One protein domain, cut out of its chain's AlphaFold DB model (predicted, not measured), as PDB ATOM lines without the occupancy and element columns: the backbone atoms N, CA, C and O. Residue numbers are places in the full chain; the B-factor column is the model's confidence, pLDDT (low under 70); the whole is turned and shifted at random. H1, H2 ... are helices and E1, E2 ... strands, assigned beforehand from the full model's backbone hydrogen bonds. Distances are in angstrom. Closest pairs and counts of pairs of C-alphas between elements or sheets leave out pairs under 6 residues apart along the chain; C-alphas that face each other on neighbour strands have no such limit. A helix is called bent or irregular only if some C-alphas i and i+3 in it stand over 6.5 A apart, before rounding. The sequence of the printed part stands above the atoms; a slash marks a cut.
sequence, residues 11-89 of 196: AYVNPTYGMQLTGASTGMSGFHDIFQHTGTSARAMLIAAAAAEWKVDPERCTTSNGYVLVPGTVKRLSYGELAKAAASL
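What this domain is: This is residues 11 to 89 of the 196 residues of an uncharacterized protein of Cupriavidus sp. UYMMa02A (UniProt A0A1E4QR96). A small sheet of three short strands, E1, E2 and E3, covers one side of the last part of a long helix, H2, and the short helix H3 packs crosswise on that same part of H2. From this body H2 runs on like a shaft, with residues 35 to 41 standing free, toward a small loop-rich end made of residues 11 to 25 and the short helix H1. The printed part has 79 residues, with three named helices and three named strands in the order H1 H2 E1 E2 E3 H3; the class is mostly helix, and the sheet, in the order E1 E2 E3, is antiparallel. The whole is loose, with a radius of gyration of the C-alphas of 16.4 A, and only just elongated, spanning 47 by 24 by 20 A.

Where its parts are: The strands are E1, residues 62 to 64, E2, residues 67 to 69, and E3, residues 76 to 78. H2 holds residues 32 to 54 and is 32.7 A long, from C-alpha 32 at (204.946, 261.517, 394.586) to C-alpha 54 at (189.323, 233.013, 390.839). H3, residues 79 to 87, is 11.1 A long and ends with C-alpha 87 at (195.063, 246.479, 381.191). It is irregular: C-alphas 81 and 84 are 7.2 A apart. H1, residues 26 to 30, is 5.3 A long.

How they stand to each other: E1, E2 and E3 form a meander, each strand the antiparallel neighbour of the one before. E1 and E2 are a hairpin, with N 62 and O 69 at 2.8 A and N 64 and O 67 at 3.0 A, within hydrogen-bond range. E2 and E3 are a hairpin too, with N 68 and O 77 at 2.8 A. H2 is on the sheet at a height of 7.6 A, giving two layers, a helix on one face of a sheet. It lies over E2, and only just over E1 and E3, with 3 of its C-alphas falling on each. It runs slantwise to the strands, at 55 degrees to E2 on the local plane. The closest C-alphas of H2 and E2 are those of Ile 47 and Val 68, 6.4 A apart. H2 touches H3 with residues 45 to 50 alone, about perpendicular at 86 degrees; their closest C-alphas are those of Met 45 and Ala 86, 5.1 A apart. H3 only grazes the sheet, with residues 79 to 82. H1 and H2 meet only through their link, and H1 is apart from H3 and from the three strands. Each O i to N i+4 pair is within hydrogen-bond range in H1 and H2, but 3 of 5 are in H3.

The domain as a whole: The two C-alphas farthest apart are those of Met 19 and Thr 73, at 48.5 A. The printed part has no cut and no long link. Its mean pLDDT is 92.4, and no printed residue is under 70.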
ATOM      1  N   ALA A  11     200.336 267.696 381.266       85.50
ATOM      2  CA  ALA A  11     200.688 266.374 381.787       85.50
ATOM      3  C   ALA A  11     202.180 266.206 382.145       85.50
ATOM      4  O   ALA A  11     202.529 265.287 382.881       85.50
ATOM      5  N   TYR A  12     203.060 267.072 381.634       86.88
ATOM      6  CA  TYR A  12     204.506 267.024 381.880       86.88
ATOM      7  C   TYR A  12     204.996 268.145 382.801       86.88
ATOM      8  O   TYR A  12     206.202 268.321 382.987       86.88
ATOM      9  N   VAL A  13     204.074 268.924 383.368       89.75
ATOM     10  CA  VAL A  13     204.404 269.972 384.328       89.75
ATOM     11  C   VAL A  13     204.901 269.333 385.620       89.75
ATOM     12  O   VAL A  13     204.252 268.458 386.185       89.75
ATOM     13  N   ASN A  14     206.060 269.785 386.093       89.94
ATOM     14  CA  ASN A  14     206.578 269.383 387.389       89.94
ATOM     15  C   ASN A  14     205.728 270.040 388.488       89.94
ATOM     16  O   ASN A  14     205.716 271.274 388.552       89.94
ATOM     17  N   PRO A  15     205.060 269.267 389.368       89.31
ATOM     18  CA  PRO A  15     204.174 269.841 390.380       89.31
ATOM     19  C   PRO A  15     204.884 270.782 391.361       89.31
ATOM     20  O   PRO A  15     204.264 271.701 391.881       89.31
ATOM     21  N   THR A  16     206.192 270.609 391.578       88.38
ATOM     22  CA  THR A  16     206.986 271.495 392.441       88.38
ATOM     23  C   THR A  16     207.238 272.865 391.810       88.38
ATOM     24  O   THR A  16     207.318 273.857 392.526       88.38
ATOM     25  N   TYR A  17     207.379 272.937 390.484       88.00
ATOM     26  CA  TYR A  17     207.778 274.168 389.784       88.00
ATOM     27  C   TYR A  17     206.660 274.825 388.971       88.00
ATOM     28  O   TYR A  17     206.834 275.951 388.516       88.00
ATOM     29  N   GLY A  18     205.546 274.131 388.727       89.56
ATOM     30  CA  GLY A  18     204.446 274.647 387.903       89.56
ATOM     31  C   GLY A  18     204.791 274.803 386.416       89.56
ATOM     32  O   GLY A  18     204.012 275.370 385.656       89.56
ATOM     33  N   MET A  19     205.938 274.280 385.975       90.44
ATOM     34  CA  MET A  19     206.371 274.279 384.578       90.44
ATOM     35  C   MET A  19     206.995 272.936 384.186       90.44
ATOM     36  O   MET A  19     207.424 272.157 385.042       90.44
ATOM     37  N   GLN A  20     207.066 272.655 382.884       90.50
ATOM     38  CA  GLN A  20     207.745 271.468 382.358       90.50
ATOM     39  C   GLN A  20     209.266 271.630 382.501       90.50
ATOM     40  O   GLN A  20     209.945 272.155 381.621       90.50
ATOM     41  N   LEU A  21     209.788 271.206 383.655       87.38
ATOM     42  CA  LEU A  21     211.187 271.335 384.054       87.38
ATOM     43  C   LEU A  21     211.656 270.074 384.788       87.38
ATOM     44  O   LEU A  21     211.009 269.585 385.716       87.38
ATOM     45  N   THR A  22     212.841 269.590 384.423       84.81
ATOM     46  CA  THR A  22     213.554 268.543 385.162       84.81
ATOM     47  C   THR A  22     214.819 269.143 385.764       84.81
ATOM     48  O   THR A  22     215.705 269.591 385.041       84.81
ATOM     49  N   GLY A  23     214.905 269.164 387.093       86.25
ATOM     50  CA  GLY A  23     216.025 269.761 387.812       86.25
ATOM     51  C   GLY A  23     215.935 269.545 389.321       86.25
ATOM     52  O   GLY A  23     214.915 269.079 389.833       86.25
ATOM     53  N   ALA A  24     217.033 269.851 390.019       86.94
ATOM     54  CA  ALA A  24     217.151 269.820 391.483       86.94
ATOM     55  C   ALA A  24     216.675 268.520 392.164       86.94
ATOM     56  O   ALA A  24     216.198 268.541 393.294       86.94
ATOM     57  N   SER A  25     216.778 267.377 391.476       88.31
ATOM     58  CA  SER A  25     216.344 266.070 391.997       88.31
ATOM     59  C   SER A  25     214.863 266.004 392.413       88.31
ATOM     60  O   SER A  25     214.478 265.136 393.190       88.31
ATOM     61  N   THR A  26     214.011 266.870 391.858       87.62
ATOM     62  CA  THR A  26     212.576 266.966 392.208       87.62
ATOM     63  C   THR A  26     211.681 265.960 391.488       87.62
ATOM     64  O   THR A  26     210.478 265.934 391.711       87.62
ATOM     65  N   GLY A  27     212.239 265.109 390.621       86.94
ATOM     66  CA  GLY A  27     211.441 264.186 389.809       86.94
ATOM     67  C   GLY A  27     210.627 263.188 390.636       86.94
ATOM     68  O   GLY A  27     209.471 262.942 390.329       86.94
ATOM     69  N   MET A  28     211.194 262.632 391.709       87.75
ATOM     70  CA  MET A  28     210.459 261.675 392.550       87.75
ATOM     71  C   MET A  28     209.603 262.363 393.614       87.75
ATOM     72  O   MET A  28     208.491 261.916 393.876       87.75
ATOM     73  N   SER A  29     210.109 263.436 394.226       87.50
ATOM     74  CA  SER A  29     209.391 264.145 395.288       87.50
ATOM     75  C   SER A  29     208.212 264.948 394.744       87.50
ATOM     76  O   SER A  29     207.129 264.882 395.310       87.50
ATOM     77  N   GLY A  30     208.389 265.648 393.622       88.56
ATOM     78  CA  GLY A  30     207.338 266.466 393.017       88.56
ATOM     79  C   GLY A  30     206.187 265.644 392.448       88.56
ATOM     80  O   GLY A  30     205.045 266.077 392.496       88.56
ATOM     81  N   PHE A  31     206.459 264.436 391.954       90.06
ATOM     82  CA  PHE A  31     205.445 263.565 391.354       90.06
ATOM     83  C   PHE A  31     204.912 262.493 392.320       90.06
ATOM     84  O   PHE A  31     204.167 261.611 391.894       90.06
ATOM     85  N   HIS A  32     205.277 262.552 393.606       87.94
ATOM     86  CA  HIS A  32     204.946 261.517 394.586       87.94
ATOM     87  C   HIS A  32     203.447 261.186 394.613       87.94
ATOM     88  O   HIS A  32     203.076 260.020 394.475       87.94
ATOM     89  N   ASP A  33     202.594 262.206 394.709       87.62
ATOM     90  CA  ASP A  33     201.144 262.024 394.812       87.62
ATOM     91  C   ASP A  33     200.557 261.414 393.536       87.62
ATOM     92  O   ASP A  33     199.756 260.482 393.591       87.62
ATOM     93  N   ILE A  34     201.026 261.859 392.366       89.31
ATOM     94  CA  ILE A  34     200.617 261.304 391.068       89.31
ATOM     95  C   ILE A  34     200.974 259.814 390.994       89.31
ATOM     96  O   ILE A  34     200.156 258.997 390.558       89.31
ATOM     97  N   PHE A  35     202.169 259.431 391.450       88.81
ATOM     98  CA  PHE A  35     202.584 258.029 391.479       88.81
ATOM     99  C   PHE A  35     201.790 257.200 392.489       88.81
ATOM    100  O   PHE A  35     201.414 256.074 392.164       88.81
ATOM    101  N   GLN A  36     201.475 257.749 393.665       88.12
ATOM    102  CA  GLN A  36     200.605 257.094 394.646       88.12
ATOM    103  C   GLN A  36     199.222 256.815 394.053       88.12
ATOM    104  O   GLN A  36     198.753 255.679 394.081       88.12
ATOM    105  N   HIS A  37     198.601 257.824 393.442       89.69
ATOM    106  CA  HIS A  37     197.297 257.700 392.794       89.69
ATOM    107  C   HIS A  37     197.295 256.710 391.624       89.69
ATOM    108  O   HIS A  37     196.353 255.943 391.441       89.69
ATOM    109  N   THR A  38     198.365 256.692 390.834       90.12
ATOM    110  CA  THR A  38     198.504 255.728 389.736       90.12
ATOM    111  C   THR A  38     198.678 254.308 390.281       90.12
ATOM    112  O   THR A  38     198.078 253.363 389.769       90.12
ATOM    113  N   GLY A  39     199.459 254.150 391.353       90.69
ATOM    114  CA  GLY A  39     199.693 252.871 392.019       90.69
ATOM    115  C   GLY A  39     198.431 252.279 392.647       90.69
ATOM    116  O   GLY A  39     198.199 251.076 392.518       90.69
ATOM    117  N   THR A  40     197.582 253.096 393.277       90.94
ATOM    118  CA  THR A  40     196.302 252.637 393.846       90.94
ATOM    119  C   THR A  40     195.335 252.172 392.763       90.94
ATOM    120  O   THR A  40     194.748 251.096 392.907       90.94
ATOM    121  N   SER A  41     195.222 252.916 391.658       92.31
ATOM    122  CA  SER A  41     194.399 252.514 390.513       92.31
ATOM    123  C   SER A  41     194.911 251.221 389.876       92.31
ATOM    124  O   SER A  41     194.132 250.289 389.672       92.31
ATOM    125  N   ALA A  42     196.221 251.109 389.638       93.56
ATOM    126  CA  ALA A  42     196.824 249.897 389.084       93.56
ATOM    127  C   ALA A  42     196.618 248.680 390.003       93.56
ATOM    128  O   ALA A  42     196.246 247.603 389.538       93.56
ATOM    129  N   ARG A  43     196.787 248.854 391.322       93.38
ATOM    130  CA  ARG A  43     196.524 247.807 392.319       93.38
ATOM    131  C   ARG A  43     195.076 247.325 392.263       93.38
ATOM    132  O   ARG A  43     194.843 246.120 392.309       93.38
ATOM    133  N   ALA A  44     194.115 248.242 392.170       93.88
ATOM    134  CA  ALA A  44     192.701 247.893 392.074       93.88
ATOM    135  C   ALA A  44     192.396 247.089 390.799       93.88
ATOM    136  O   ALA A  44     191.681 246.092 390.867       93.88
ATOM    137  N   MET A  45     192.996 247.457 389.662       95.88
ATOM    138  CA  MET A  45     192.847 246.716 388.403       95.88
ATOM    139  C   MET A  45     193.455 245.308 388.481       95.88
ATOM    140  O   MET A  45     192.843 244.350 388.016       95.88
ATOM    141  N   LEU A  46     194.627 245.162 389.110       97.12
ATOM    142  CA  LEU A  46     195.258 243.855 389.336       97.12
ATOM    143  C   LEU A  46     194.400 242.958 390.239       97.12
ATOM    144  O   LEU A  46     194.206 241.784 389.931       97.12
ATOM    145  N   ILE A  47     193.857 243.513 391.326       96.25
ATOM    146  CA  ILE A  47     192.938 242.797 392.220       96.25
ATOM    147  C   ILE A  47     191.674 242.370 391.472       96.25
ATOM    148  O   ILE A  47     191.278 241.215 391.578       96.25
ATOM    149  N   ALA A  48     191.064 243.267 390.694       95.81
ATOM    150  CA  ALA A  48     189.857 242.963 389.932       95.81
ATOM    151  C   ALA A  48     190.088 241.839 388.907       95.81
ATOM    152  O   ALA A  48     189.264 240.933 388.797       95.81
ATOM    153  N   ALA A  49     191.229 241.855 388.210       97.06
ATOM    154  CA  ALA A  49     191.599 240.799 387.271       97.06
ATOM    155  C   ALA A  49     191.769 239.437 387.971       97.06
ATOM    156  O   ALA A  49     191.195 238.444 387.527       97.06
ATOM    157  N   ALA A  50     192.488 239.392 389.098       97.00
ATOM    158  CA  ALA A  50     192.682 238.156 389.861       97.00
ATOM    159  C   ALA A  50     191.372 237.629 390.470       97.00
ATOM    160  O   ALA A  50     191.103 236.429 390.459       97.00
ATOM    161  N   ALA A  51     190.538 238.534 390.987       96.06
ATOM    162  CA  ALA A  51     189.241 238.205 391.560       96.06
ATOM    163  C   ALA A  51     188.303 237.588 390.513       96.06
ATOM    164  O   ALA A  51     187.640 236.590 390.797       96.06
ATOM    165  N   ALA A  52     188.308 238.126 389.288       95.31
ATOM    166  CA  ALA A  52     187.568 237.566 388.161       95.31
ATOM    167  C   ALA A  52     188.074 236.166 387.775       95.31
ATOM    168  O   ALA A  52     187.266 235.263 387.561       95.31
ATOM    169  N   GLU A  53     189.394 235.959 387.744       94.94
ATOM    170  CA  GLU A  53     189.997 234.658 387.433       94.94
ATOM    171  C   GLU A  53     189.629 233.585 388.469       94.94
ATOM    172  O   GLU A  53     189.255 232.463 388.123       94.94
ATOM    173  N   TRP A  54     189.661 233.936 389.755       95.19
ATOM    174  CA  TRP A  54     189.323 233.013 390.839       95.19
ATOM    175  C   TRP A  54     187.835 232.941 391.172       95.19
ATOM    176  O   TRP A  54     187.456 232.097 391.989       95.19
ATOM    177  N   LYS A  55     187.010 233.797 390.559       94.94
ATOM    178  CA  LYS A  55     185.581 233.970 390.862       94.94
ATOM    179  C   LYS A  55     185.338 234.225 392.355       94.94
ATOM    180  O   LYS A  55     184.478 233.601 392.975       94.94
ATOM    181  N   VAL A  56     186.130 235.119 392.942       95.06
ATOM    182  CA  VAL A  56     186.017 235.546 394.346       95.06
ATOM    183  C   VAL A  56     185.711 237.035 394.432       95.06
ATOM    184  O   VAL A  56     185.884 237.772 393.466       95.06
ATOM    185  N   ASP A  57     185.280 237.484 395.605       94.75
ATOM    186  CA  ASP A  57     185.120 238.907 395.890       94.75
ATOM    187  C   ASP A  57     186.492 239.629 395.865       94.75
ATOM    188  O   ASP A  57     187.425 239.168 396.541       94.75
ATOM    189  N   PRO A  58     186.645 240.745 395.123       93.44
ATOM    190  CA  PRO A  58     187.839 241.591 395.147       93.44
ATOM    191  C   PRO A  58     188.308 242.005 396.549       93.44
ATOM    192  O   PRO A  58     189.514 242.067 396.782       93.44
ATOM    193  N   GLU A  59     187.395 242.232 397.498       93.81
ATOM    194  CA  GLU A  59     187.731 242.625 398.878       93.81
ATOM    195  C   GLU A  59     188.406 241.489 399.667       93.81
ATOM    196  O   GLU A  59     189.087 241.728 400.665       93.81
ATOM    197  N   ARG A  60     188.289 240.237 399.201       94.12
ATOM    198  CA  ARG A  60     189.037 239.100 399.761       94.12
ATOM    199  C   ARG A  60     190.469 239.019 399.244       94.12
ATOM    200  O   ARG A  60     191.239 238.205 399.748       94.12
ATOM    201  N   CYS A  61     190.840 239.807 398.240       95.50
ATOM    202  CA  CYS A  61     192.173 239.779 397.659       95.50
ATOM    203  C   CYS A  61     193.077 240.842 398.297       95.50
ATOM    204  O   CYS A  61     192.681 241.975 398.562       95.50
ATOM    205  N   THR A  62     194.345 240.497 398.489       93.62
ATOM    206  CA  THR A  62     195.392 241.431 398.912       93.62
ATOM    207  C   THR A  62     196.589 241.353 397.975       93.62
ATOM    208  O   THR A  62     196.630 240.541 397.056       93.62
ATOM    209  N   THR A  63     197.573 242.217 398.190       93.50
ATOM    210  CA  THR A  63     198.766 242.307 397.354       93.50
ATOM    211  C   THR A  63     200.018 242.310 398.203       93.50
ATOM    212  O   THR A  63     200.081 243.054 399.180       93.50
ATOM    213  N   SER A  64     201.030 241.542 397.813       91.75
ATOM    214  CA  SER A  64     202.341 241.567 398.463       91.75
ATOM    215  C   SER A  64     203.417 241.057 397.509       91.75
ATOM    216  O   SER A  64     203.171 240.140 396.727       91.75
ATOM    217  N   ASN A  65     204.613 241.651 397.571       89.75
ATOM    218  CA  ASN A  65     205.818 241.166 396.887       89.75
ATOM    219  C   ASN A  65     205.658 240.869 395.379       89.75
ATOM    220  O   ASN A  65     206.289 239.952 394.857       89.75
ATOM    221  N   GLY A  66     204.829 241.638 394.664       93.56
ATOM    222  CA  GLY A  66     204.608 241.444 393.224       93.56
ATOM    223  C   GLY A  66     203.493 240.455 392.862       93.56
ATOM    224  O   GLY A  66     203.388 240.068 391.698       93.56
ATOM    225  N   TYR A  67     202.678 240.044 393.836       96.31
ATOM    226  CA  TYR A  67     201.583 239.092 393.661       96.31
ATOM    227  C   TYR A  67     200.265 239.641 394.200       96.31
ATOM    228  O   TYR A  67     200.243 240.382 395.186       96.31
ATOM    229  N   VAL A  68     199.165 239.213 393.585       97.25
ATOM    230  CA  VAL A  68     197.832 239.228 394.192       97.25
ATOM    231  C   VAL A  68     197.618 237.887 394.895       97.25
ATOM    232  O   VAL A  68     198.012 236.841 394.381       97.25
ATOM    233  N   LEU A  69     197.035 237.927 396.089       96.56
ATOM    234  CA  LEU A  69     196.902 236.809 397.021       96.56
ATOM    235  C   LEU A  69     195.475 236.761 397.573       96.56
ATOM    236  O   LEU A  69     194.873 237.813 397.785       96.56
ATOM    237  N   VAL A  70     194.979 235.571 397.913       95.81
ATOM    238  CA  VAL A  70     193.786 235.417 398.768       95.81
ATOM    239  C   VAL A  70     194.234 234.898 400.139       95.81
ATOM    240  O   VAL A  70     194.693 233.751 400.215       95.81
ATOM    241  N   PRO A  71     194.133 235.700 401.221       92.12
ATOM    242  CA  PRO A  71     194.520 235.279 402.564       92.12
ATOM    243  C   PRO A  71     193.841 233.969 402.981       92.12
ATOM    244  O   PRO A  71     192.672 233.741 402.678       92.12
ATOM    245  N   GLY A  72     194.583 233.100 403.670       89.38
ATOM    246  CA  GLY A  72     194.091 231.782 404.092       89.38
ATOM    247  C   GLY A  72     194.100 230.711 402.994       89.38
ATOM    248  O   GLY A  72     193.632 229.602 403.226       89.38
ATOM    249  N   THR A  73     194.645 231.006 401.809       91.12
ATOM    250  CA  THR A  73     194.786 230.034 400.716       91.12
ATOM    251  C   THR A  73     196.203 230.029 400.141       91.12
ATOM    252  O   THR A  73     196.992 230.939 400.384       91.12
ATOM    253  N   VAL A  74     196.510 229.021 399.321       91.81
ATOM    254  CA  VAL A  74     197.753 228.955 398.530       91.81
ATOM    255  C   VAL A  74     197.656 229.699 397.190       91.81
ATOM    256  O   VAL A  74     198.615 229.708 396.418       91.81
ATOM    257  N   LYS A  75     196.500 230.307 396.881       92.31
ATOM    258  CA  LYS A  75     196.261 230.965 395.593       92.31
ATOM    259  C   LYS A  75     197.027 232.281 395.518       92.31
ATOM    260  O   LYS A  75     196.806 233.194 396.318       92.31
ATOM    261  N   ARG A  76     197.904 232.376 394.519       95.94
ATOM    262  CA  ARG A  76     198.640 233.589 394.168       95.94
ATOM    263  C   ARG A  76     198.801 233.698 392.660       95.94
ATOM    264  O   ARG A  76     199.038 232.686 392.009       95.94
ATOM    265  N   LEU A  77     198.710 234.916 392.143       97.25
ATOM    266  CA  LEU A  77     199.014 235.257 390.753       97.25
ATOM    267  C   LEU A  77     199.979 236.436 390.753       97.25
ATOM    268  O   LEU A  77     199.807 237.391 391.514       97.25
ATOM    269  N   SER A  78     201.026 236.357 389.945       97.75
ATOM    270  CA  SER A  78     201.978 237.450 389.793       97.75
ATOM    271  C   SER A  78     201.346 238.608 389.024       97.75
ATOM    272  O   SER A  78     200.451 238.433 388.196       97.75
ATOM    273  N   TYR A  79     201.847 239.821 389.245       97.25
ATOM    274  CA  TYR A  79     201.392 240.978 388.474       97.25
ATOM    275  C   TYR A  79     201.655 240.822 386.973       97.25
ATOM    276  O   TYR A  79     200.900 241.362 386.174       97.25
ATOM    277  N   GLY A  80     202.700 240.078 386.586       96.94
ATOM    278  CA  GLY A  80     203.016 239.809 385.183       96.94
ATOM    279  C   GLY A  80     201.950 238.961 384.491       96.94
ATOM    280  O   GLY A  80     201.546 239.290 383.379       96.94
ATOM    281  N   GLU A  81     201.447 237.928 385.172       97.12
ATOM    282  CA  GLU A  81     200.348 237.086 384.676       97.12
ATOM    283  C   GLU A  81     199.055 237.897 384.512       97.12
ATOM    284  O   GLU A  81     198.348 237.768 383.514       97.12
ATOM    285  N   LEU A  82     198.790 238.808 385.452       97.12
ATOM    286  CA  LEU A  82     197.573 239.622 385.475       97.12
ATOM    287  C   LEU A  82     197.630 240.855 384.568       97.12
ATOM    288  O   LEU A  82     196.581 241.392 384.217       97.12
ATOM    289  N   ALA A  83     198.820 241.324 384.181       96.75
ATOM    290  CA  ALA A  83     199.010 242.625 383.537       96.75
ATOM    291  C   ALA A  83     198.139 242.814 382.287       96.75
ATOM    292  O   ALA A  83     197.521 243.864 382.118       96.75
ATOM    293  N   LYS A  84     198.049 241.790 381.429       96.81
ATOM    294  CA  LYS A  84     197.258 241.849 380.190       96.81
ATOM    295  C   LYS A  84     195.754 241.931 380.467       96.81
ATOM    296  O   LYS A  84     195.054 242.715 379.825       96.81
ATOM    297  N   ALA A  85     195.265 241.138 381.417       96.00
ATOM    298  CA  ALA A  85     193.857 241.144 381.803       96.00
ATOM    299  C   ALA A  85     193.490 242.464 382.497       96.00
ATOM    300  O   ALA A  85     192.527 243.116 382.107       96.00
ATOM    301  N   ALA A  86     194.318 242.908 383.445       95.69
ATOM    302  CA  ALA A  86     194.147 244.170 384.153       95.69
ATOM    303  C   ALA A  86     194.129 245.367 383.191       95.69
ATOM    304  O   ALA A  86     193.253 246.214 383.310       95.69
ATOM    305  N   ALA A  87     195.024 245.412 382.197       95.06
ATOM    306  CA  ALA A  87     195.063 246.479 381.191       95.06
ATOM    307  C   ALA A  87     193.792 246.579 380.325       95.06
ATOM    308  O   ALA A  87     193.559 247.617 379.713       95.06
ATOM    309  N   SER A  88     192.978 245.520 380.268       95.00
ATOM    310  CA  SER A  88     191.710 245.517 379.529       95.00
ATOM    311  C   SER A  88     190.533 246.058 380.355       95.00
ATOM    312  O   SER A  88     189.441 246.236 379.820       95.00
ATOM    313  N   LEU A  89     190.731 246.306 381.654       93.06
ATOM    314  CA  LEU A  89     189.705 246.844 382.543       93.06
ATOM    315  C   LEU A  89     189.684 248.379 382.491       93.06
ATOM    316  O   LEU A  89     190.731 249.006 382.303       93.06
TER     317      LEU A  89